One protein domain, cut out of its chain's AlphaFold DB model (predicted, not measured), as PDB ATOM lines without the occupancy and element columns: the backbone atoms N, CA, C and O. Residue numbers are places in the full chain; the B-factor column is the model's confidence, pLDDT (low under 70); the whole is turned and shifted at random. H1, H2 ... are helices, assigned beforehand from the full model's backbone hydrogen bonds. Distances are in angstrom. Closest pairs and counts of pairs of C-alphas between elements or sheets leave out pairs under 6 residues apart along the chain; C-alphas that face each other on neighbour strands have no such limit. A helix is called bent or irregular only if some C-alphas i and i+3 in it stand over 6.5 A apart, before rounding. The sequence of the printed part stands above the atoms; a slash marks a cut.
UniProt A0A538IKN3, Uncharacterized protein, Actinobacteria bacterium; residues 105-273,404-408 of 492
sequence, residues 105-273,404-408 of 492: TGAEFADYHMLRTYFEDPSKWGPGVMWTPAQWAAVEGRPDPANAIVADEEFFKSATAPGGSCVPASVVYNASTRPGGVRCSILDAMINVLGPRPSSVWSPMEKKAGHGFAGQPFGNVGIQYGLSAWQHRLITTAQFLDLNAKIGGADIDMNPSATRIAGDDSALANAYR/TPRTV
ATOM      1  N   THR A 105     174.045 198.386 139.050       95.19
ATOM      2  CA  THR A 105     172.989 198.246 140.066       95.19
ATOM      3  C   THR A 105     173.404 197.260 141.158       95.19
ATOM      4  O   THR A 105     173.299 197.539 142.348       95.19
ATOM      5  N   GLY A 106     173.972 196.116 140.772       95.31
ATOM      6  CA  GLY A 106     174.495 195.121 141.703       95.31
ATOM      7  C   GLY A 106     175.652 195.641 142.558       95.31
ATOM      8  O   GLY A 106     175.780 195.227 143.708       95.31
ATOM      9  N   ALA A 107     176.475 196.561 142.043       97.19
ATOM     10  CA  ALA A 107     177.534 197.203 142.817       97.19
ATOM     11  C   ALA A 107     176.971 198.176 143.867       97.19
ATOM     12  O   ALA A 107     177.445 198.173 145.003       97.19
ATOM     13  N   GLU A 108     175.933 198.948 143.528       96.75
ATOM     14  CA  GLU A 108     175.179 199.755 144.498       96.75
ATOM     15  C   GLU A 108     174.549 198.862 145.580       96.75
ATOM     16  O   GLU A 108     174.686 199.117 146.778       96.75
ATOM     17  N   PHE A 109     173.904 197.768 145.176       96.81
ATOM     18  CA  PHE A 109     173.215 196.870 146.101       96.81
ATOM     19  C   PHE A 109     174.193 196.096 146.991       96.81
ATOM     20  O   PHE A 109     173.909 195.879 148.170       96.81
ATOM     21  N   ALA A 110     175.380 195.756 146.481       97.06
ATOM     22  CA  ALA A 110     176.465 195.220 147.297       97.06
ATOM     23  C   ALA A 110     176.892 196.221 148.379       97.06
ATOM     24  O   ALA A 110     177.137 195.832 149.525       97.06
ATOM     25  N   ASP A 111     176.962 197.510 148.044       97.81
ATOM     26  CA  ASP A 111     177.298 198.554 149.009       97.81
ATOM     27  C   ASP A 111     176.225 198.676 150.100       97.81
ATOM     28  O   ASP A 111     176.581 198.738 151.281       97.81
ATOM     29  N   TYR A 112     174.935 198.596 149.748       97.25
ATOM     30  CA  TYR A 112     173.850 198.500 150.735       97.25
ATOM     31  C   TYR A 112     173.978 197.264 151.616       97.25
ATOM     32  O   TYR A 112     173.936 197.398 152.839       97.25
ATOM     33  N   HIS A 113     174.208 196.085 151.034       96.88
ATOM     34  CA  HIS A 113     174.406 194.849 151.787       96.88
ATOM     35  C   HIS A 113     175.487 195.021 152.865       96.88
ATOM     36  O   HIS A 113     175.268 194.745 154.047       96.88
ATOM     37  N   MET A 114     176.646 195.566 152.483       96.88
ATOM     38  CA  MET A 114     177.763 195.797 153.403       96.88
ATOM     39  C   MET A 114     177.437 196.852 154.467       96.88
ATOM     40  O   MET A 114     177.698 196.617 155.653       96.88
ATOM     41  N   LEU A 115     176.847 197.988 154.076       97.81
ATOM     42  CA  LEU A 115     176.445 199.057 154.996       97.81
ATOM     43  C   LEU A 115     175.446 198.552 156.037       97.81
ATOM     44  O   LEU A 115     175.648 198.774 157.234       97.81
ATOM     45  N   ARG A 116     174.435 197.795 155.606       96.44
ATOM     46  CA  ARG A 116     173.438 197.184 156.489       96.44
ATOM     47  C   ARG A 116     174.077 196.247 157.498       96.44
ATOM     48  O   ARG A 116     173.756 196.335 158.680       96.44
ATOM     49  N   THR A 117     175.060 195.435 157.098       95.25
ATOM     50  CA  THR A 117     175.749 194.560 158.061       95.25
ATOM     51  C   THR A 117     176.459 195.325 159.183       95.25
ATOM     52  O   THR A 117     176.687 194.748 160.247       95.25
ATOM     53  N   TYR A 118     176.866 196.580 158.963       97.44
ATOM     54  CA  TYR A 118     177.480 197.432 159.985       97.44
ATOM     55  C   TYR A 118     176.430 198.206 160.790       97.44
ATOM     56  O   TYR A 118     176.506 198.271 162.018       97.44
ATOM     57  N   PHE A 119     175.456 198.803 160.109       97.19
ATOM     58  CA  PHE A 119     174.442 199.643 160.730       97.19
ATOM     59  C   PHE A 119     173.452 198.841 161.577       97.19
ATOM     60  O   PHE A 119     173.140 199.243 162.695       97.19
ATOM     61  N   GLU A 120     173.018 197.676 161.108       95.81
ATOM     62  CA  GLU A 120     172.029 196.845 161.805       95.81
ATOM     63  C   GLU A 120     172.632 195.998 162.939       95.81
ATOM     64  O   GLU A 120     171.897 195.341 163.676       95.81
ATOM     65  N   ASP A 121     173.954 196.052 163.138       95.44
ATOM     66  CA  ASP A 121     174.661 195.374 164.226       95.44
ATOM     67  C   ASP A 121     175.396 196.378 165.139       95.44
ATOM     68  O   ASP A 121     176.599 196.620 164.977       95.44
ATOM     69  N   PRO A 122     174.714 196.936 166.162       95.12
ATOM     70  CA  PRO A 122     175.327 197.860 167.114       95.12
ATOM     71  C   PRO A 122     176.530 197.287 167.875       95.12
ATOM     72  O   PRO A 122     177.314 198.057 168.427       95.12
ATOM     73  N   SER A 123     176.718 195.959 167.911       95.56
ATOM     74  CA  SER A 123     177.898 195.352 168.542       95.56
ATOM     75  C   SER A 123     179.197 195.666 167.791       95.56
ATOM     76  O   SER A 123     180.282 195.605 168.375       95.56
ATOM     77  N   LYS A 124     179.097 196.069 166.517       94.81
ATOM     78  CA  LYS A 124     180.227 196.548 165.720       94.81
ATOM     79  C   LYS A 124     180.616 197.981 166.059       94.81
ATOM     80  O   LYS A 124     181.756 198.355 165.791       94.81
ATOM     81  N   TRP A 125     179.741 198.800 166.640       97.25
ATOM     82  CA  TRP A 125     180.022 200.224 166.832       97.25
ATOM     83  C   TRP A 125     181.101 200.453 167.891       97.25
ATOM     84  O   TRP A 125     181.149 199.804 168.937       97.25
ATOM     85  N   GLY A 126     182.025 201.368 167.600       97.06
ATOM     86  CA  GLY A 126     183.051 201.775 168.557       97.06
ATOM     87  C   GLY A 126     182.464 202.472 169.796       97.06
ATOM     88  O   GLY A 126     181.360 203.013 169.745       97.06
ATOM     89  N   PRO A 127     183.198 202.525 170.923       95.94
ATOM     90  CA  PRO A 127     182.766 203.287 172.092       95.94
ATOM     91  C   PRO A 127     182.430 204.745 171.739       95.94
ATOM     92  O   PRO A 127     183.254 205.454 171.164       95.94
ATOM     93  N   GLY A 128     181.221 205.193 172.091       92.19
ATOM     94  CA  GLY A 128     180.741 206.549 171.798       92.19
ATOM     95  C   GLY A 128     180.267 206.776 170.357       92.19
ATOM     96  O   GLY A 128     179.773 207.863 170.059       92.19
ATOM     97  N   VAL A 129     180.368 205.774 169.478       97.56
ATOM     98  CA  VAL A 129     179.766 205.790 168.142       97.56
ATOM     99  C   VAL A 129     178.323 205.323 168.263       97.56
ATOM    100  O   VAL A 129     178.048 204.216 168.715       97.56
ATOM    101  N   MET A 130     177.400 206.184 167.857       96.25
ATOM    102  CA  MET A 130     175.971 205.899 167.793       96.25
ATOM    103  C   MET A 130     175.447 206.438 166.477       96.25
ATOM    104  O   MET A 130     175.918 207.476 166.017       96.25
ATOM    105  N   TRP A 131     174.467 205.768 165.890       97.25
ATOM    106  CA  TRP A 131     173.888 206.185 164.622       97.25
ATOM    107  C   TRP A 131     172.380 206.369 164.731       97.25
ATOM    108  O   TRP A 131     171.695 205.627 165.432       97.25
ATOM    109  N   THR A 132     171.868 207.360 164.010       95.00
ATOM    110  CA  THR A 132     170.431 207.534 163.776       95.00
ATOM    111  C   THR A 132     170.068 207.059 162.367       95.00
ATOM    112  O   THR A 132     170.928 207.112 161.486       95.00
ATOM    113  N   PRO A 133     168.801 206.686 162.101       93.31
ATOM    114  CA  PRO A 133     168.363 206.333 160.748       93.31
ATOM    115  C   PRO A 133     168.645 207.424 159.705       93.31
ATOM    116  O   PRO A 133     169.060 207.122 158.594       93.31
ATOM    117  N   ALA A 134     168.517 208.704 160.075       94.62
ATOM    118  CA  ALA A 134     168.849 209.819 159.185       94.62
ATOM    119  C   ALA A 134     170.350 209.884 158.841       94.62
ATOM    120  O   ALA A 134     170.721 210.298 157.747       94.62
ATOM    121  N   GLN A 135     171.227 209.469 159.761       96.75
ATOM    122  CA  GLN A 135     172.664 209.382 159.492       96.75
ATOM    123  C   GLN A 135     173.024 208.162 158.639       96.75
ATOM    124  O   GLN A 135     173.956 208.272 157.849       96.75
ATOM    125  N   TRP A 136     172.301 207.041 158.761       94.88
ATOM    126  CA  TRP A 136     172.437 205.909 157.828       94.88
ATOM    127  C   TRP A 136     172.090 206.363 156.416       94.88
ATOM    128  O   TRP A 136     172.920 206.282 155.515       94.88
ATOM    129  N   ALA A 137     170.913 206.972 156.271       94.00
ATOM    130  CA  ALA A 137     170.418 207.468 154.999       94.00
ATOM    131  C   ALA A 137     171.375 208.497 154.363       94.00
ATOM    132  O   ALA A 137     171.670 208.430 153.173       94.00
ATOM    133  N   ALA A 138     171.973 209.388 155.165       96.25
ATOM    134  CA  ALA A 138     172.985 210.330 154.682       96.25
ATOM    135  C   ALA A 138     174.265 209.651 154.151       96.25
ATOM    136  O   ALA A 138     174.905 210.190 153.249       96.25
ATOM    137  N   VAL A 139     174.655 208.494 154.699       98.06
ATOM    138  CA  VAL A 139     175.774 207.680 154.186       98.06
ATOM    139  C   VAL A 139     175.379 206.940 152.908       98.06
ATOM    140  O   VAL A 139     176.206 206.799 152.012       98.06
ATOM    141  N   GLU A 140     174.126 206.508 152.820       95.69
ATOM    142  CA  GLU A 140     173.545 205.831 151.657       95.69
ATOM    143  C   GLU A 140     173.223 206.789 150.497       95.69
ATOM    144  O   GLU A 140     173.063 206.344 149.368       95.69
ATOM    145  N   GLY A 141     173.173 208.101 150.748       93.25
ATOM    146  CA  GLY A 141     172.897 209.128 149.734       93.25
ATOM    147  C   GLY A 141     171.427 209.483 149.575       93.25
ATOM    148  O   GLY A 141     171.049 210.089 148.573       93.25
ATOM    149  N   ARG A 142     170.602 209.147 150.570       90.62
ATOM    150  CA  ARG A 142     169.138 209.142 150.496       90.62
ATOM    151  C   ARG A 142     168.474 209.747 151.739       90.62
ATOM    152  O   ARG A 142     169.154 209.994 152.736       90.62
ATOM    153  N   PRO A 143     167.157 210.036 151.706       88.44
ATOM    154  CA  PRO A 143     166.437 210.558 152.873       88.44
ATOM    155  C   PRO A 143     166.083 209.486 153.916       88.44
ATOM    156  O   PRO A 143     165.870 209.828 155.080       88.44
ATOM    157  N   ASP A 144     166.039 208.211 153.527       88.81
ATOM    158  CA  ASP A 144     165.710 207.083 154.399       88.81
ATOM    159  C   ASP A 144     166.394 205.768 153.940       88.81
ATOM    160  O   ASP A 144     166.845 205.675 152.790       88.81
ATOM    161  N   PRO A 145     166.483 204.753 154.827       88.81
ATOM    162  CA  PRO A 145     167.148 203.486 154.522       88.81
ATOM    163  C   PRO A 145     166.243 202.421 153.873       88.81
ATOM    164  O   PRO A 145     166.678 201.280 153.712       88.81
ATOM    165  N   ALA A 146     164.987 202.725 153.514       91.12
ATOM    166  CA  ALA A 146     164.026 201.702 153.092       91.12
ATOM    167  C   ALA A 146     164.472 200.956 151.828       91.12
ATOM    168  O   ALA A 146     164.472 199.725 151.830       91.12
ATOM    169  N   ASN A 147     164.941 201.655 150.788       90.56
ATOM    170  CA  ASN A 147     165.424 200.942 149.601       90.56
ATOM    171  C   ASN A 147     166.707 200.169 149.877       90.56
ATOM    172  O   ASN A 147     166.911 199.172 149.211       90.56
ATOM    173  N   ALA A 148     167.576 200.577 150.812       93.88
ATOM    174  CA  ALA A 148     168.761 199.772 151.117       93.88
ATOM    175  C   ALA A 148     168.334 198.397 151.656       93.88
ATOM    176  O   ALA A 148     168.909 197.374 151.290       93.88
ATOM    177  N   ILE A 149     167.282 198.375 152.481       94.75
ATOM    178  CA  ILE A 149     166.675 197.148 153.002       94.75
ATOM    179  C   ILE A 149     166.029 196.341 151.873       94.75
ATOM    180  O   ILE A 149     166.325 195.157 151.738       94.75
ATOM    181  N   VAL A 150     165.181 196.962 151.048       95.06
ATOM    182  CA  VAL A 150     164.481 196.258 149.959       95.06
ATOM    183  C   VAL A 150     165.452 195.756 148.887       95.06
ATOM    184  O   VAL A 150     165.376 194.593 148.502       95.06
ATOM    185  N   ALA A 151     166.404 196.588 148.457       95.12
ATOM    186  CA  ALA A 151     167.463 196.232 147.513       95.12
ATOM    187  C   ALA A 151     168.226 194.984 147.965       95.12
ATOM    188  O   ALA A 151     168.500 194.092 147.165       95.12
ATOM    189  N   ASP A 152     168.552 194.902 149.255       96.31
ATOM    190  CA  ASP A 152     169.332 193.795 149.785       96.31
ATOM    191  C   ASP A 152     168.490 192.535 150.076       96.31
ATOM    192  O   ASP A 152     168.865 191.441 149.648       96.31
ATOM    193  N   GLU A 153     167.345 192.658 150.762       95.81
ATOM    194  CA  GLU A 153     166.500 191.501 151.113       95.81
ATOM    195  C   GLU A 153     165.800 190.868 149.905       95.81
ATOM    196  O   GLU A 153     165.776 189.642 149.798       95.81
ATOM    197  N   GLU A 154     165.233 191.677 149.007       92.06
ATOM    198  CA  GLU A 154     164.404 191.167 147.908       92.06
ATOM    199  C   GLU A 154     165.246 190.800 146.677       92.06
ATOM    200  O   GLU A 154     164.951 189.819 145.989       92.06
ATOM    201  N   PHE A 155     166.332 191.539 146.417       92.69
ATOM    202  CA  PHE A 155     167.093 191.408 145.171       92.69
ATOM    203  C   PHE A 155     168.518 190.888 145.374       92.69
ATOM    204  O   PHE A 155     168.851 189.823 144.859       92.69
ATOM    205  N   PHE A 156     169.378 191.594 146.115       94.94
ATOM    206  CA  PHE A 156     170.811 191.274 146.167       94.94
ATOM    207  C   PHE A 156     171.068 189.854 146.675       94.94
ATOM    208  O   PHE A 156     171.697 189.051 145.983       94.94
ATOM    209  N   LYS A 157     170.523 189.503 147.848       94.75
ATOM    210  CA  LYS A 157     170.737 188.186 148.466       94.75
ATOM    211  C   LYS A 157     170.268 187.039 147.579       94.75
ATOM    212  O   LYS A 157     170.946 186.016 147.514       94.75
ATOM    213  N   SER A 158     169.120 187.193 146.917       92.12
ATOM    214  CA  SER A 158     168.553 186.160 146.047       92.12
ATOM    215  C   SER A 158     169.353 186.028 144.747       92.12
ATOM    216  O   SER A 158     169.725 184.914 144.378       92.12
ATOM    217  N   ALA A 159     169.713 187.148 144.112       92.81
ATOM    218  CA  ALA A 159     170.488 187.184 142.875       92.81
ATOM    219  C   ALA A 159     171.917 186.646 143.053       92.81
ATOM    220  O   ALA A 159     172.456 185.975 142.170       92.81
ATOM    221  N   THR A 160     172.551 186.906 144.197       94.38
ATOM    222  CA  THR A 160     173.934 186.475 144.432       94.38
ATOM    223  C   THR A 160     174.063 185.140 145.157       94.38
ATOM    224  O   THR A 160     175.183 184.662 145.344       94.38
ATOM    225  N   ALA A 161     172.954 184.513 145.563       93.69
ATOM    226  CA  ALA A 161     172.986 183.228 146.250       93.69
ATOM    227  C   ALA A 161     173.652 182.151 145.368       93.69
ATOM    228  O   ALA A 161     173.158 181.833 144.285       93.69
ATOM    229  N   PRO A 162     174.756 181.523 145.815       93.88
ATOM    230  CA  PRO A 162     175.440 180.526 144.998       93.88
ATOM    231  C   PRO A 162     174.748 179.160 145.012       93.88
ATOM    232  O   PRO A 162     175.002 178.338 144.138       93.88
ATOM    233  N   GLY A 163     173.892 178.888 146.000       91.31
ATOM    234  CA  GLY A 163     173.011 177.717 146.022       91.31
ATOM    235  C   GLY A 163     171.621 178.037 145.468       91.31
ATOM    236  O   GLY A 163     171.374 179.133 144.991       91.31
ATOM    237  N   GLY A 164     170.684 177.092 145.571       86.50
ATOM    238  CA  GLY A 164     169.283 177.324 145.202       86.50
ATOM    239  C   GLY A 164     168.685 176.187 144.384       86.50
ATOM    240  O   GLY A 164     169.068 175.027 144.543       86.50
ATOM    241  N   SER A 165     167.725 176.525 143.523       87.31
ATOM    242  CA  SER A 165     166.963 175.575 142.701       87.31
ATOM    243  C   SER A 165     167.192 175.731 141.195       87.31
ATOM    244  O   SER A 165     166.407 175.195 140.417       87.31
ATOM    245  N   CYS A 166     168.250 176.435 140.765       88.31
ATOM    246  CA  CYS A 166     168.573 176.584 139.337       88.31
ATOM    247  C   CYS A 166     168.916 175.242 138.661       88.31
ATOM    248  O   CYS A 166     168.780 175.083 137.452       88.31
ATOM    249  N   VAL A 167     169.333 174.254 139.456       93.25
ATOM    250  CA  VAL A 167     169.578 172.866 139.056       93.25
ATOM    251  C   VAL A 167     169.072 171.914 140.150       93.25
ATOM    252  O   VAL A 167     168.835 172.350 141.282       93.25
ATOM    253  N   PRO A 168     168.928 170.600 139.878       95.94
ATOM    254  CA  PRO A 168     168.551 169.636 140.907       95.94
ATOM    255  C   PRO A 168     169.471 169.670 142.136       95.94
ATOM    256  O   PRO A 168     170.693 169.792 142.029       95.94
ATOM    257  N   ALA A 169     168.891 169.456 143.322       93.50
ATOM    258  CA  ALA A 169     169.605 169.532 144.601       93.50
ATOM    259  C   ALA A 169     170.800 168.559 144.729       93.50
ATOM    260  O   ALA A 169     171.667 168.751 145.581       93.50
ATOM    261  N   SER A 170     170.860 167.511 143.901       94.50
ATOM    262  CA  SER A 170     171.974 166.557 143.852       94.50
ATOM    263  C   SER A 170     173.257 167.142 143.255       94.50
ATOM    264  O   SER A 170     174.338 166.646 143.572       94.50
ATOM    265  N   VAL A 171     173.149 168.181 142.423       96.69
ATOM    266  CA  VAL A 171     174.276 168.785 141.692       96.69
ATOM    267  C   VAL A 171     174.523 170.247 142.055       96.69
ATOM    268  O   VAL A 171     175.585 170.771 141.727       96.69
ATOM    269  N   VAL A 172     173.589 170.899 142.757       97.31
ATOM    270  CA  VAL A 172     173.760 172.286 143.208       97.31
ATOM    271  C   VAL A 172     174.923 172.428 144.194       97.31
ATOM    272  O   VAL A 172     175.168 171.552 145.043       97.31
ATOM    273  N   TYR A 173     175.617 173.557 144.079       97.75
ATOM    274  CA  TYR A 173     176.686 173.991 144.960       97.75
ATOM    275  C   TYR A 173     176.269 173.939 146.433       97.75
ATOM    276  O   TYR A 173     175.179 174.356 146.831       97.75
ATOM    277  N   ASN A 174     177.178 173.435 147.261       95.19
ATOM    278  CA  ASN A 174     177.105 173.558 148.708       95.19
ATOM    279  C   ASN A 174     178.530 173.650 149.256       95.19
ATOM    280  O   ASN A 174     179.279 172.680 149.150       95.19
ATOM    281  N   ALA A 175     178.885 174.769 149.886       94.00
ATOM    282  CA  ALA A 175     180.246 175.023 150.369       94.00
ATOM    283  C   ALA A 175     180.821 173.883 151.236       94.00
ATOM    284  O   ALA A 175     182.002 173.547 151.153       94.00
ATOM    285  N   SER A 176     179.981 173.233 152.049       92.94
ATOM    286  CA  SER A 176     180.428 172.180 152.969       92.94
ATOM    287  C   SER A 176     180.521 170.798 152.321       92.94
ATOM    288  O   SER A 176     181.478 170.067 152.566       92.94
ATOM    289  N   THR A 177     179.526 170.419 151.519       95.12
ATOM    290  CA  THR A 177     179.351 169.031 151.050       95.12
ATOM    291  C   THR A 177     179.635 168.837 149.565       95.12
ATOM    292  O   THR A 177     180.000 167.738 149.155       95.12
ATOM    293  N   ARG A 178     179.480 169.886 148.751       96.00
ATOM    294  CA  ARG A 178     179.620 169.860 147.288       96.00
ATOM    295  C   ARG A 178     180.237 171.172 146.775       96.00
ATOM    296  O   ARG A 178     179.569 171.922 146.063       96.00
ATOM    297  N   PRO A 179     181.505 171.469 147.117       95.75
ATOM    298  CA  PRO A 179     182.143 172.729 146.731       95.75
ATOM    299  C   PRO A 179     182.345 172.876 145.213       95.75
ATOM    300  O   PRO A 179     182.509 173.992 144.746       95.75
ATOM    301  N   GLY A 180     182.312 171.781 144.444       95.88
ATOM    302  CA  GLY A 180     182.347 171.803 142.975       95.88
ATOM    303  C   GLY A 180     180.979 171.666 142.296       95.88
ATOM    304  O   GLY A 180     180.935 171.339 141.116       95.88
ATOM    305  N   GLY A 181     179.874 171.813 143.037       96.69
ATOM    306  CA  GLY A 181     178.528 171.799 142.453       96.69
ATOM    307  C   GLY A 181     178.235 173.053 141.624       96.69
ATOM    308  O   GLY A 181     178.936 174.057 141.740       96.69
ATOM    309  N   VAL A 182     177.177 173.002 140.812       96.75
ATOM    310  CA  VAL A 182     176.743 174.130 139.970       96.75
ATOM    311  C   VAL A 182     176.272 175.277 140.856       96.75
ATOM    312  O   VAL A 182     175.410 175.081 141.717       96.75
ATOM    313  N   ARG A 183     176.838 176.462 140.636       96.50
ATOM    314  CA  ARG A 183     176.468 177.681 141.351       96.50
ATOM    315  C   ARG A 183     175.344 178.410 140.619       96.50
ATOM    316  O   ARG A 183     175.348 178.458 139.394       96.50
ATOM    317  N   CYS A 184     174.399 178.953 141.379       93.75
ATOM    318  CA  CYS A 184     173.192 179.595 140.854       93.75
ATOM    319  C   CYS A 184     173.244 181.128 140.837       93.75
ATOM    320  O   CYS A 184     172.272 181.738 140.399       93.75
ATOM    321  N   SER A 185     174.329 181.750 141.313       94.06
ATOM    322  CA  SER A 185     174.407 183.213 141.367       94.06
ATOM    323  C   SER A 185     174.378 183.816 139.961       94.06
ATOM    324  O   SER A 185     174.854 183.194 139.005       94.06
ATOM    325  N   ILE A 186     173.895 185.054 139.826       93.44
ATOM    326  CA  ILE A 186     173.898 185.764 138.536       93.44
ATOM    327  C   ILE A 186     175.308 185.884 137.935       93.44
ATOM    328  O   ILE A 186     175.473 185.803 136.720       93.44
ATOM    329  N   LEU A 187     176.345 185.993 138.775       95.69
ATOM    330  CA  LEU A 187     177.731 186.070 138.312       95.69
ATOM    331  C   LEU A 187     178.174 184.736 137.707       95.69
ATOM    332  O   LEU A 187     178.764 184.706 136.627       95.69
ATOM    333  N   ASP A 188     177.851 183.623 138.370       96.00
ATOM    334  CA  ASP A 188     178.180 182.277 137.895       96.00
ATOM    335  C   ASP A 188     177.393 181.911 136.629       96.00
ATOM    336  O   ASP A 188     177.951 181.311 135.706       96.00
ATOM    337  N   ALA A 189     176.136 182.353 136.521       92.75
ATOM    338  CA  ALA A 189     175.341 182.235 135.298       92.75
ATOM    339  C   ALA A 189     175.964 182.996 134.111       92.75
ATOM    340  O   ALA A 189     175.745 182.633 132.953       92.75
ATOM    341  N   MET A 190     176.775 184.022 134.386       95.31
ATOM    342  CA  MET A 190     177.508 184.823 133.405       95.31
ATOM    343  C   MET A 190     178.995 184.450 133.303       95.31
ATOM    344  O   MET A 190     179.780 185.234 132.771       95.31
ATOM    345  N   ILE A 191     179.428 183.261 133.743       97.00
ATOM    346  CA  ILE A 191     180.862 182.907 133.767       97.00
ATOM    347  C   ILE A 191     181.556 183.007 132.399       97.00
ATOM    348  O   ILE A 191     182.721 183.387 132.343       97.00
ATOM    349  N   ASN A 192     180.861 182.748 131.286       96.25
ATOM    350  CA  ASN A 192     181.431 182.932 129.942       96.25
ATOM    351  C   ASN A 192     181.717 184.411 129.633       96.25
ATOM    352  O   ASN A 192     182.680 184.727 128.933       96.25
ATOM    353  N   VAL A 193     180.914 185.312 130.198       97.56
ATOM    354  CA  VAL A 193     181.074 186.763 130.087       97.56
ATOM    355  C   VAL A 193     182.131 187.266 131.060       97.56
ATOM    356  O   VAL A 193     183.039 187.968 130.651       97.56
ATOM    357  N   LEU A 194     182.070 186.899 132.336       98.12
ATOM    358  CA  LEU A 194     182.970 187.454 133.356       98.12
ATOM    359  C   LEU A 194     184.345 186.776 133.358       98.12
ATOM    360  O   LEU A 194     185.373 187.414 133.587       98.12
ATOM    361  N   GLY A 195     184.384 185.493 133.020       97.88
ATOM    362  CA  GLY A 195     185.554 184.638 133.130       97.88
ATOM    363  C   GLY A 195     185.753 184.075 134.542       97.88
ATOM    364  O   GLY A 195     185.311 184.674 135.527       97.88
ATOM    365  N   PRO A 196     186.424 182.916 134.662       97.94
ATOM    366  CA  PRO A 196     186.744 182.324 135.948       97.94
ATOM    367  C   PRO A 196     187.860 183.104 136.646       97.94
ATOM    368  O   PRO A 196     188.782 183.627 136.010       97.94
ATOM    369  N   ARG A 197     187.831 183.114 137.977       97.50
ATOM    370  CA  ARG A 197     188.877 183.729 138.800       97.50
ATOM    371  C   ARG A 197     190.215 182.998 138.645       97.50
ATOM    372  O   ARG A 197     190.237 181.761 138.597       97.50
ATOM    373  N   PRO A 198     191.353 183.719 138.604       95.81
ATOM    374  CA  PRO A 198     192.663 183.091 138.486       95.81
ATOM    375  C   PRO A 198     193.043 182.331 139.764       95.81
ATOM    376  O   PRO A 198     192.684 182.712 140.878       95.81
ATOM    377  N   SER A 199     193.837 181.266 139.620       96.75
ATOM    378  CA  SER A 199     194.207 180.385 140.740       96.75
ATOM    379  C   SER A 199     194.987 181.068 141.865       96.75
ATOM    380  O   SER A 199     194.984 180.588 143.001       96.75
ATOM    381  N   SER A 200     195.601 182.218 141.580       95.81
ATOM    382  CA  SER A 200     196.278 183.066 142.564       95.81
ATOM    383  C   SER A 200     195.341 183.627 143.639       95.81
ATOM    384  O   SER A 200     195.816 183.940 144.729       95.81
ATOM    385  N   VAL A 201     194.033 183.725 143.370       95.00
ATOM    386  CA  VAL A 201     193.043 184.333 144.281       95.00
ATOM    387  C   VAL A 201     191.932 183.373 144.713       95.00
ATOM    388  O   VAL A 201     190.972 183.793 145.364       95.00
ATOM    389  N   TRP A 202     192.055 182.082 144.391       96.75
ATOM    390  CA  TRP A 202     191.055 181.083 144.759       96.75
ATOM    391  C   TRP A 202     190.843 181.012 146.273       96.75
ATOM    392  O   TRP A 202     191.772 180.795 147.067       96.75
ATOM    393  N   SER A 203     189.573 181.118 146.645       94.38
ATOM    394  CA  SER A 203     189.054 180.813 147.968       94.38
ATOM    395  C   SER A 203     189.326 179.347 148.337       94.38
ATOM    396  O   SER A 203     189.627 178.507 147.479       94.38
ATOM    397  N   PRO A 204     189.192 178.978 149.622       94.81
ATOM    398  CA  PRO A 204     189.236 177.576 150.019       94.81
ATOM    399  C   PRO A 204     188.217 176.702 149.271       94.81
ATOM    400  O   PRO A 204     188.482 175.515 149.083       94.81
ATOM    401  N   MET A 205     187.071 177.255 148.854       94.62
ATOM    402  CA  MET A 205     186.036 176.501 148.138       94.62
ATOM    403  C   MET A 205     186.428 176.243 146.688       94.62
ATOM    404  O   MET A 205     186.366 175.097 146.259       94.62
ATOM    405  N   GLU A 206     186.945 177.245 145.980       97.31
ATOM    406  CA  GLU A 206     187.471 177.082 144.614       97.31
ATOM    407  C   GLU A 206     188.643 176.092 144.574       97.31
ATOM    408  O   GLU A 206     188.694 175.201 143.728       97.31
ATOM    409  N   LYS A 207     189.544 176.146 145.567       97.44
ATOM    410  CA  LYS A 207     190.634 175.160 145.699       97.44
ATOM    411  C   LYS A 207     190.117 173.732 145.863       97.44
ATOM    412  O   LYS A 207     190.695 172.813 145.291       97.44
ATOM    413  N   LYS A 208     189.041 173.532 146.634       96.19
ATOM    414  CA  LYS A 208     188.387 172.220 146.779       96.19
ATOM    415  C   LYS A 208     187.623 171.813 145.518       96.19
ATOM    416  O   LYS A 208     187.565 170.626 145.217       96.19
ATOM    417  N   ALA A 209     187.037 172.775 144.810       96.69
ATOM    418  CA  ALA A 209     186.324 172.571 143.555       96.69
ATOM    419  C   ALA A 209     187.266 172.234 142.384       96.69
ATOM    420  O   ALA A 209     186.845 171.611 141.412       96.69
ATOM    421  N   GLY A 210     188.538 172.640 142.474       97.31
ATOM    422  CA  GLY A 210     189.551 172.440 141.435       97.31
ATOM    423  C   GLY A 210     189.458 173.429 140.268       97.31
ATOM    424  O   GLY A 210     190.134 173.234 139.261       97.31
ATOM    425  N   HIS A 211     188.636 174.472 140.387       96.44
ATOM    426  CA  HIS A 211     188.430 175.505 139.373       96.44
ATOM    427  C   HIS A 211     188.029 176.836 140.026       96.44
ATOM    428  O   HIS A 211     187.580 176.858 141.173       96.44
ATOM    429  N   GLY A 212     188.202 177.939 139.295       97.06
ATOM    430  CA  GLY A 212     187.746 179.262 139.724       97.06
ATOM    431  C   GLY A 212     186.262 179.451 139.449       97.06
ATOM    432  O   GLY A 212     185.773 179.006 138.410       97.06
ATOM    433  N   PHE A 213     185.564 180.124 140.360       98.00
ATOM    434  CA  PHE A 213     184.188 180.571 140.129       98.00
ATOM    435  C   PHE A 213     184.187 181.825 139.250       98.00
ATOM    436  O   PHE A 213     185.262 182.316 138.890       98.00
ATOM    437  N   ALA A 214     183.014 182.333 138.867       97.50
ATOM    438  CA  ALA A 214     182.956 183.578 138.104       97.50
ATOM    439  C   ALA A 214     183.617 184.736 138.868       97.50
ATOM    440  O   ALA A 214     183.520 184.834 140.094       97.50
ATOM    441  N   GLY A 215     184.334 185.598 138.145       97.19
ATOM    442  CA  GLY A 215     184.966 186.772 138.744       97.19
ATOM    443  C   GLY A 215     183.956 187.799 139.241       97.19
ATOM    444  O   GLY A 215     182.888 187.952 138.660       97.19
ATOM    445  N   GLN A 216     184.309 188.510 140.311       96.00
ATOM    446  CA  GLN A 216     183.505 189.574 140.911       96.00
ATOM    447  C   GLN A 216     183.791 190.901 140.185       96.00
ATOM    448  O   GLN A 216     184.874 191.468 140.372       96.00
ATOM    449  N   PRO A 217     182.858 191.430 139.366       97.00
ATOM    450  CA  PRO A 217     183.091 192.612 138.539       97.00
ATOM    451  C   PRO A 217     182.827 193.915 139.314       97.00
ATOM    452  O   PRO A 217     182.294 194.874 138.764       97.00
ATOM    453  N   PHE A 218     183.148 193.942 140.607       97.38
ATOM    454  CA  PHE A 218     183.000 195.096 141.491       97.38
ATOM    455  C   PHE A 218     183.938 194.972 142.693       97.38
ATOM    456  O   PHE A 218     184.368 193.877 143.059       97.38
ATOM    457  N   GLY A 219     184.263 196.100 143.319       97.50
ATOM    458  CA  GLY A 219     185.055 196.134 144.545       97.50
ATOM    459  C   GLY A 219     184.732 197.350 145.404       97.50
ATOM    460  O   GLY A 219     184.162 198.325 144.917       97.50
ATOM    461  N   ASN A 220     185.116 197.290 146.680       98.19
ATOM    462  CA  ASN A 220     184.941 198.387 147.637       98.19
ATOM    463  C   ASN A 220     186.236 198.819 148.345       98.19
ATOM    464  O   ASN A 220     186.202 199.612 149.294       98.19
ATOM    465  N   VAL A 221     187.395 198.315 147.914       98.56
ATOM    466  CA  VAL A 221     188.699 198.825 148.363       98.56
ATOM    467  C   VAL A 221     188.833 200.296 147.958       98.56
ATOM    468  O   VAL A 221     188.593 200.647 146.811       98.56
ATOM    469  N   GLY A 222     189.215 201.153 148.908       98.31
ATOM    470  CA  GLY A 222     189.430 202.586 148.677       98.31
ATOM    471  C   GLY A 222     188.183 203.471 148.752       98.31
ATOM    472  O   GLY A 222     188.331 204.687 148.869       98.31
ATOM    473  N   ILE A 223     186.972 202.899 148.746       98.62
ATOM    474  CA  ILE A 223     185.727 203.674 148.871       98.62
ATOM    475  C   ILE A 223     185.601 204.233 150.294       98.62
ATOM    476  O   ILE A 223     185.595 203.477 151.274       98.62
ATOM    477  N   GLN A 224     185.472 205.558 150.387       98.25
ATOM    478  CA  GLN A 224     185.254 206.312 151.623       98.25
ATOM    479  C   GLN A 224     183.754 206.493 151.893       98.25
ATOM    480  O   GLN A 224     183.190 207.560 151.650       98.25
ATOM    481  N   TYR A 225     183.095 205.456 152.409       98.69
ATOM    482  CA  TYR A 225     181.660 205.508 152.704       98.69
ATOM    483  C   TYR A 225     181.327 206.647 153.670       98.69
ATOM    484  O   TYR A 225     181.977 206.799 154.708       98.69
ATOM    485  N   GLY A 226     180.323 207.454 153.321       98.25
ATOM    486  CA  GLY A 226     179.893 208.597 154.125       98.25
ATOM    487  C   GLY A 226     180.777 209.843 154.014       98.25
ATOM    488  O   GLY A 226     180.631 210.739 154.843       98.25
ATOM    489  N   LEU A 227     181.680 209.935 153.027       98.44
ATOM    490  CA  LEU A 227     182.583 211.083 152.863       98.44
ATOM    491  C   LEU A 227     181.832 212.419 152.789       98.44
ATOM    492  O   LEU A 227     182.136 213.330 153.557       98.44
ATOM    493  N   SER A 228     180.817 212.528 151.927       97.75
ATOM    494  CA  SER A 228     180.010 213.750 151.827       97.75
ATOM    495  C   SER A 228     179.242 214.036 153.126       97.75
ATOM    496  O   SER A 228     179.205 215.180 153.580       97.75
ATOM    497  N   ALA A 229     178.700 213.014 153.798       97.94
ATOM    498  CA  ALA A 229     178.034 213.190 155.092       97.94
ATOM    499  C   ALA A 229     178.998 213.721 156.170       97.94
ATOM    500  O   ALA A 229     178.625 214.573 156.982       97.94
ATOM    501  N   TRP A 230     180.251 213.257 156.163       98.50
ATOM    502  CA  TRP A 230     181.303 213.735 157.057       98.50
ATOM    503  C   TRP A 230     181.716 215.169 156.718       98.50
ATOM    504  O   TRP A 230     181.732 216.021 157.606       98.50
ATOM    505  N   GLN A 231     181.934 215.481 155.439       98.25
ATOM    506  CA  GLN A 231     182.236 216.833 154.957       98.25
ATOM    507  C   GLN A 231     181.171 217.854 155.387       98.25
ATOM    508  O   GLN A 231     181.506 218.950 155.844       98.25
ATOM    509  N   HIS A 232     179.893 217.480 155.308       97.62
ATOM    510  CA  HIS A 232     178.764 218.320 155.715       97.62
ATOM    511  C   HIS A 232     178.451 218.257 157.218       97.62
ATOM    512  O   HIS A 232     177.479 218.862 157.667       97.62
ATOM    513  N   ARG A 233     179.282 217.568 158.013       97.69
ATOM    514  CA  ARG A 233     179.141 217.421 159.474       97.69
ATOM    515  C   ARG A 233     177.815 216.786 159.912       97.69
ATOM    516  O   ARG A 233     177.373 217.004 161.037       97.69
ATOM    517  N   LEU A 234     177.196 215.988 159.041       97.56
ATOM    518  CA  LEU A 234     176.029 215.162 159.375       97.56
ATOM    519  C   LEU A 234     176.443 213.951 160.223       97.56
ATOM    520  O   LEU A 234     175.676 213.471 161.061       97.56
ATOM    521  N   ILE A 235     177.685 213.498 160.036       98.31
ATOM    522  CA  ILE A 235     178.346 212.499 160.874       98.31
ATOM    523  C   ILE A 235     179.664 213.048 161.427       98.31
ATOM    524  O   ILE A 235     180.298 213.937 160.857       98.31
ATOM    525  N   THR A 236     180.071 212.513 162.568       98.06
ATOM    526  CA  THR A 236     181.327 212.840 163.245       98.06
ATOM    527  C   THR A 236     182.517 212.129 162.597       98.06
ATOM    528  O   THR A 236     182.365 211.087 161.960       98.06
ATOM    529  N   THR A 237     183.731 212.639 162.825       98.25
ATOM    530  CA  THR A 237     184.973 211.953 162.424       98.25
ATOM    531  C   THR A 237     185.066 210.545 163.020       98.25
ATOM    532  O   THR A 237     185.461 209.610 162.329       98.25
ATOM    533  N   ALA A 238     184.633 210.366 164.274       98.38
ATOM    534  CA  ALA A 238     184.601 209.058 164.924       98.38
ATOM    535  C   ALA A 238     183.671 208.073 164.193       98.38
ATOM    536  O   ALA A 238     184.080 206.949 163.925       98.38
ATOM    537  N   GLN A 239     182.463 208.505 163.813       98.69
ATOM    538  CA  GLN A 239     181.539 207.703 163.000       98.69
ATOM    539  C   GLN A 239     182.145 207.336 161.638       98.69
ATOM    540  O   GLN A 239     182.124 206.169 161.258       98.69
ATOM    541  N   PHE A 240     182.731 208.305 160.925       98.75
ATOM    542  CA  PHE A 240     183.335 208.081 159.606       98.75
ATOM    543  C   PHE A 240     184.478 207.053 159.643       98.75
ATOM    544  O   PHE A 240     184.516 206.127 158.825       98.75
ATOM    545  N   LEU A 241     185.395 207.188 160.606       98.62
ATOM    546  CA  LEU A 241     186.520 206.265 160.772       98.62
ATOM    547  C   LEU A 241     186.069 204.885 161.268       98.62
ATOM    548  O   LEU A 241     186.614 203.880 160.817       98.62
ATOM    549  N   ASP A 242     185.087 204.815 162.173       98.75
ATOM    550  CA  ASP A 242     184.566 203.547 162.699       98.75
ATOM    551  C   ASP A 242     183.852 202.732 161.616       98.75
ATOM    552  O   ASP A 242     184.164 201.552 161.444       98.75
ATOM    553  N   LEU A 243     182.981 203.381 160.832       98.75
ATOM    554  CA  LEU A 243     182.314 202.778 159.678       98.75
ATOM    555  C   LEU A 243     183.340 202.201 158.702       98.75
ATOM    556  O   LEU A 243     183.329 201.008 158.408       98.75
ATOM    557  N   ASN A 244     184.269 203.027 158.215       98.69
ATOM    558  CA  ASN A 244     185.192 202.589 157.173       98.69
ATOM    559  C   ASN A 244     186.197 201.535 157.660       98.69
ATOM    560  O   ASN A 244     186.655 200.731 156.844       98.69
ATOM    561  N   ALA A 245     186.502 201.498 158.961       98.38
ATOM    562  CA  ALA A 245     187.328 200.459 159.570       98.38
ATOM    563  C   ALA A 245     186.620 199.101 159.698       98.38
ATOM    564  O   ALA A 245     187.304 198.081 159.777       98.38
ATOM    565  N   LYS A 246     185.283 199.078 159.762       98.19
ATOM    566  CA  LYS A 246     184.513 197.890 160.173       98.19
ATOM    567  C   LYS A 246     183.466 197.414 159.174       98.19
ATOM    568  O   LYS A 246     182.939 196.322 159.360       98.19
ATOM    569  N   ILE A 247     183.187 198.190 158.127       97.56
ATOM    570  CA  ILE A 247     182.238 197.811 157.073       97.56
ATOM    571  C   ILE A 247     182.635 196.504 156.376       97.56
ATOM    572  O   ILE A 247     181.774 195.705 156.031       97.56
ATOM    573  N   GLY A 248     183.940 196.257 156.218       96.88
ATOM    574  CA  GLY A 248     184.441 195.032 155.605       96.88
ATOM    575  C   GLY A 248     184.006 194.876 154.146       96.88
ATOM    576  O   GLY A 248     184.065 195.825 153.361       96.88
ATOM    577  N   GLY A 249     183.636 193.660 153.769       96.31
ATOM    578  CA  GLY A 249     183.222 193.278 152.426       96.31
ATOM    579  C   GLY A 249     182.368 192.016 152.447       96.31
ATOM    580  O   GLY A 249     181.745 191.694 153.457       96.31
ATOM    581  N   ALA A 250     182.402 191.263 151.352       94.88
ATOM    582  CA  ALA A 250     181.793 189.946 151.250       94.88
ATOM    583  C   ALA A 250     182.778 188.931 150.648       94.88
ATOM    584  O   ALA A 250     183.724 189.306 149.948       94.88
ATOM    585  N   ASP A 251     182.607 187.649 150.962       94.38
ATOM    586  CA  ASP A 251     183.373 186.568 150.337       94.38
ATOM    587  C   ASP A 251     182.815 186.190 148.945       94.38
ATOM    588  O   ASP A 251     181.931 186.854 148.408       94.38
ATOM    589  N   ILE A 252     183.360 185.139 148.320       94.06
ATOM    590  CA  ILE A 252     182.937 184.707 146.974       94.06
ATOM    591  C   ILE A 252     181.496 184.164 146.934       94.06
ATOM    592  O   ILE A 252     180.899 184.075 145.866       94.06
ATOM    593  N   ASP A 253     180.937 183.802 148.089       94.44
ATOM    594  CA  ASP A 253     179.555 183.348 148.259       94.44
ATOM    595  C   ASP A 253     178.632 184.493 148.712       94.44
ATOM    596  O   ASP A 253     177.476 184.251 149.054       94.44
ATOM    597  N   MET A 254     179.146 185.728 148.716       93.81
ATOM    598  CA  MET A 254     178.513 186.942 149.232       93.81
ATOM    599  C   MET A 254     178.131 186.883 150.717       93.81
ATOM    600  O   MET A 254     177.239 187.600 151.162       93.81
ATOM    601  N   ASN A 255     178.830 186.077 151.522       93.88
ATOM    602  CA  ASN A 255     178.690 186.157 152.975       93.88
ATOM    603  C   ASN A 255     179.512 187.331 153.530       93.88
ATOM    604  O   ASN A 255     180.607 187.592 153.019       93.88
ATOM    605  N   PRO A 256     179.067 187.990 154.617       93.88
ATOM    606  CA  PRO A 256     179.804 189.094 155.225       93.88
ATOM    607  C   PRO A 256     181.238 188.714 155.612       93.88
ATOM    608  O   PRO A 256     181.492 187.675 156.225       93.88
ATOM    609  N   SER A 257     182.181 189.598 155.305       95.19
ATOM    610  CA  SER A 257     183.612 189.427 155.541       95.19
ATOM    611  C   SER A 257     184.197 190.676 156.195       95.19
ATOM    612  O   SER A 257     183.805 191.794 155.887       95.19
ATOM    613  N   ALA A 258     185.193 190.511 157.070       94.88
ATOM    614  CA  ALA A 258     185.942 191.648 157.620       94.88
ATOM    615  C   ALA A 258     186.866 192.308 156.576       94.88
ATOM    616  O   ALA A 258     187.328 193.431 156.771       94.88
ATOM    617  N   THR A 259     187.145 191.616 155.470       95.06
ATOM    618  CA  THR A 259     188.019 192.093 154.397       95.06
ATOM    619  C   THR A 259     187.185 192.678 153.266       95.06
ATOM    620  O   THR A 259     186.245 192.041 152.797       95.06
ATOM    621  N   ARG A 260     187.572 193.869 152.799       97.44
ATOM    622  CA  ARG A 260     186.990 194.531 151.623       97.44
ATOM    623  C   ARG A 260     187.117 193.668 150.358       97.44
ATOM    624  O   ARG A 260     188.107 192.963 150.170       97.44
ATOM    625  N   ILE A 261     186.127 193.773 149.479       96.81
ATOM    626  CA  ILE A 261     186.082 193.133 148.164       96.81
ATOM    627  C   ILE A 261     187.074 193.848 147.250       96.81
ATOM    628  O   ILE A 261     186.903 195.024 146.919       96.81
ATOM    629  N   ALA A 262     188.125 193.141 146.841       95.94
ATOM    630  CA  ALA A 262     189.114 193.684 145.915       95.94
ATOM    631  C   ALA A 262     188.569 193.821 144.483       95.94
ATOM    632  O   ALA A 262     188.990 194.731 143.768       95.94
ATOM    633  N   GLY A 263     187.653 192.935 144.078       96.25
ATOM    634  CA  GLY A 263     187.179 192.792 142.699       96.25
ATOM    635  C   GLY A 263     188.230 192.175 141.773       96.25
ATOM    636  O   GLY A 263     189.434 192.362 141.969       96.25
ATOM    637  N   ASP A 264     187.777 191.443 140.758       97.81
ATOM    638  CA  ASP A 264     188.646 190.771 139.790       97.81
ATOM    639  C   ASP A 264     188.810 191.632 138.522       97.81
ATOM    640  O   ASP A 264     187.870 191.809 137.747       97.81
ATOM    641  N   ASP A 265     190.021 192.150 138.281       97.75
ATOM    642  CA  ASP A 265     190.305 193.108 137.192       97.75
ATOM    643  C   ASP A 265     189.948 192.569 135.800       97.75
ATOM    644  O   ASP A 265     189.445 193.306 134.952       97.75
ATOM    645  N   SER A 266     190.174 191.273 135.560       97.44
ATOM    646  CA  SER A 266     189.792 190.638 134.298       97.44
ATOM    647  C   SER A 266     188.276 190.579 134.126       97.44
ATOM    648  O   SER A 266     187.792 190.811 133.023       97.44
ATOM    649  N   ALA A 267     187.525 190.314 135.201       98.38
ATOM    650  CA  ALA A 267     186.067 190.268 135.150       98.38
ATOM    651  C   ALA A 267     185.465 191.658 134.939       98.38
ATOM    652  O   ALA A 267     184.556 191.795 134.129       98.38
ATOM    653  N   LEU A 268     186.028 192.690 135.576       98.44
ATOM    654  CA  LEU A 268     185.688 194.089 135.305       98.44
ATOM    655  C   LEU A 268     185.912 194.444 133.834       98.44
ATOM    656  O   LEU A 268     184.979 194.863 133.156       98.44
ATOM    657  N   ALA A 269     187.118 194.212 133.308       98.44
ATOM    658  CA  ALA A 269     187.424 194.506 131.908       98.44
ATOM    659  C   ALA A 269     186.493 193.758 130.938       98.44
ATOM    660  O   ALA A 269     186.077 194.307 129.918       98.44
ATOM    661  N   ASN A 270     186.141 192.510 131.250       98.56
ATOM    662  CA  ASN A 270     185.202 191.730 130.453       98.56
ATOM    663  C   ASN A 270     183.757 192.252 130.562       98.56
ATOM    664  O   ASN A 270     183.044 192.272 129.556       98.56
ATOM    665  N   ALA A 271     183.330 192.704 131.743       98.50
ATOM    666  CA  ALA A 271     182.000 193.259 131.980       98.50
ATOM    667  C   ALA A 271     181.755 194.534 131.157       98.50
ATOM    668  O   ALA A 271     180.749 194.613 130.454       98.50
ATOM    669  N   TYR A 272     182.706 195.474 131.146       98.62
ATOM    670  CA  TYR A 272     182.619 196.666 130.290       98.62
ATOM    671  C   TYR A 272     182.661 196.309 128.802       98.62
ATOM    672  O   TYR A 272     181.808 196.734 128.021       98.62
ATOM    673  N   ARG A 273     183.622 195.458 128.404       98.12
ATOM    674  CA  ARG A 273     183.793 195.048 127.003       98.12
ATOM    675  C   ARG A 273     182.522 194.415 126.433       98.12
ATOM    676  O   ARG A 273     182.205 194.649 125.272       98.12
ATOM    677  N   THR A 404     173.841 207.719 145.959       95.25
ATOM    678  CA  THR A 404     174.190 206.336 146.294       95.25
ATOM    679  C   THR A 404     175.365 206.329 147.266       95.25
ATOM    680  O   THR A 404     176.064 207.347 147.385       95.25
ATOM    681  N   PRO A 405     175.680 205.192 147.915       97.50
ATOM    682  CA  PRO A 405     176.879 205.078 148.741       97.50
ATOM    683  C   PRO A 405     178.161 205.535 148.025       97.50
ATOM    684  O   PRO A 405     179.030 206.162 148.642       97.50
ATOM    685  N   ARG A 406     178.271 205.274 146.714       97.69
ATOM    686  CA  ARG A 406     179.433 205.636 145.887       97.69
ATOM    687  C   ARG A 406     179.472 207.110 145.540       97.69
ATOM    688  O   ARG A 406     180.514 207.742 145.714       97.69
ATOM    689  N   THR A 407     178.357 207.696 145.115       96.75
ATOM    690  CA  THR A 407     178.312 209.135 144.808       96.75
ATOM    691  C   THR A 407     178.473 209.987 146.074       96.75
ATOM    692  O   THR A 407     179.154 211.012 146.043       96.75
ATOM    693  N   VAL A 408     177.998 209.520 147.239       97.06
ATOM    694  CA  VAL A 408     178.326 210.109 148.557       97.06
ATOM    695  C   VAL A 408     179.817 209.993 148.888       97.06
ATOM    696  O   VAL A 408     180.366 210.867 149.565       97.06
TER     697      VAL A 408
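This is residues 105 to 273 and 404 to 408 of the 492 residues of an uncharacterized protein of Actinobacteria bacterium (UniProt A0A538IKN3). An elongated body of short helices and long loops has its two longest helices, H1 and H3, set obliquely against each other near the middle. Four short helices, H2, H7, H8 and H10, cluster toward one end, and the other end holds H4, H5, H6 and the long loop of residues 161 to 185, with H9 at the side, next to H5. The printed part has 174 residues with ten named helices, H1 to H10 in chain order, and no named strand. The class is all helix, though under half of the residues, 80 of 174, are in named elements. The whole is compact, with a radius of gyration of the C-alphas of 17.2 A, and spans 51 by 31 by 26 A.

H1, residues 105 to 119, runs 20.8 A from C-alpha 105 at (172.989, 198.246, 140.066). H3, residues 146 to 160, is 20.1 A long and irregular: C-alphas 154 and 157 are 7.0 A apart. H2 is residues 133 to 140, H7 is 227 to 231, and H8, residues 237 to 246, is 14.2 A long. H4 is residues 186 to 189, H5 is 191 to 194, and H6 is 204 to 209. H9, residues 265 to 273, is 12.2 A long. H10, residues 405 to 408, ends at C-alpha 408, (178.326, 210.109, 148.557).

H1 and H3 touch at a steep tilt of 65 degrees, opposite ways; their closest C-alphas, of Tyr 112 and Ala 148, are 5.3 A apart. H10 touches residues 108 to 112 of H1 alone, closest at the C-alphas of Asp 111 and Pro 405, 6.5 A. H2 touches H10, with the C-alphas of Glu 140 and Pro 405 closest at 4.5 A. H2 also touches H7, closest at the C-alphas of Ala 138 and Ala 229, 5.8 A. H7 and H8 only just touch, with 3 pairs of C-alphas within 8 A, the closest those of Trp 230 and Phe 240, 6.5 A. Toward the other end, residues 159 to 160 of H3 only just touch H4, with 3 such pairs, the closest the C-alphas of Ala 159 and Ile 186, 5.7 A. H5 touches H9, closest at the C-alphas of Leu 194 and Ala 267, 4.6 A. H6 touches no helix. Every O i to N i+4 pair is within hydrogen-bond range in H1, H2, H6, H7, H8 and H9, and 8 of 11 are in H3; H4, H5 and H10 are too short for such a pair.

The C-alphas farthest apart, of Ser 170 and Arg 233, are 53.7 A apart. The links H1 to H2, H3 to H4, H6 to H7 and H8 to H9 are long; in the last, residues 249 to 250 pair antiparallel with residues 256 to 257. Residues 274 to 403 are not printed, and C-alphas 273 and 404 stand 24.3 A apart across this cut. The mean pLDDT of the printed part is 95.9, and no printed residue is under 70.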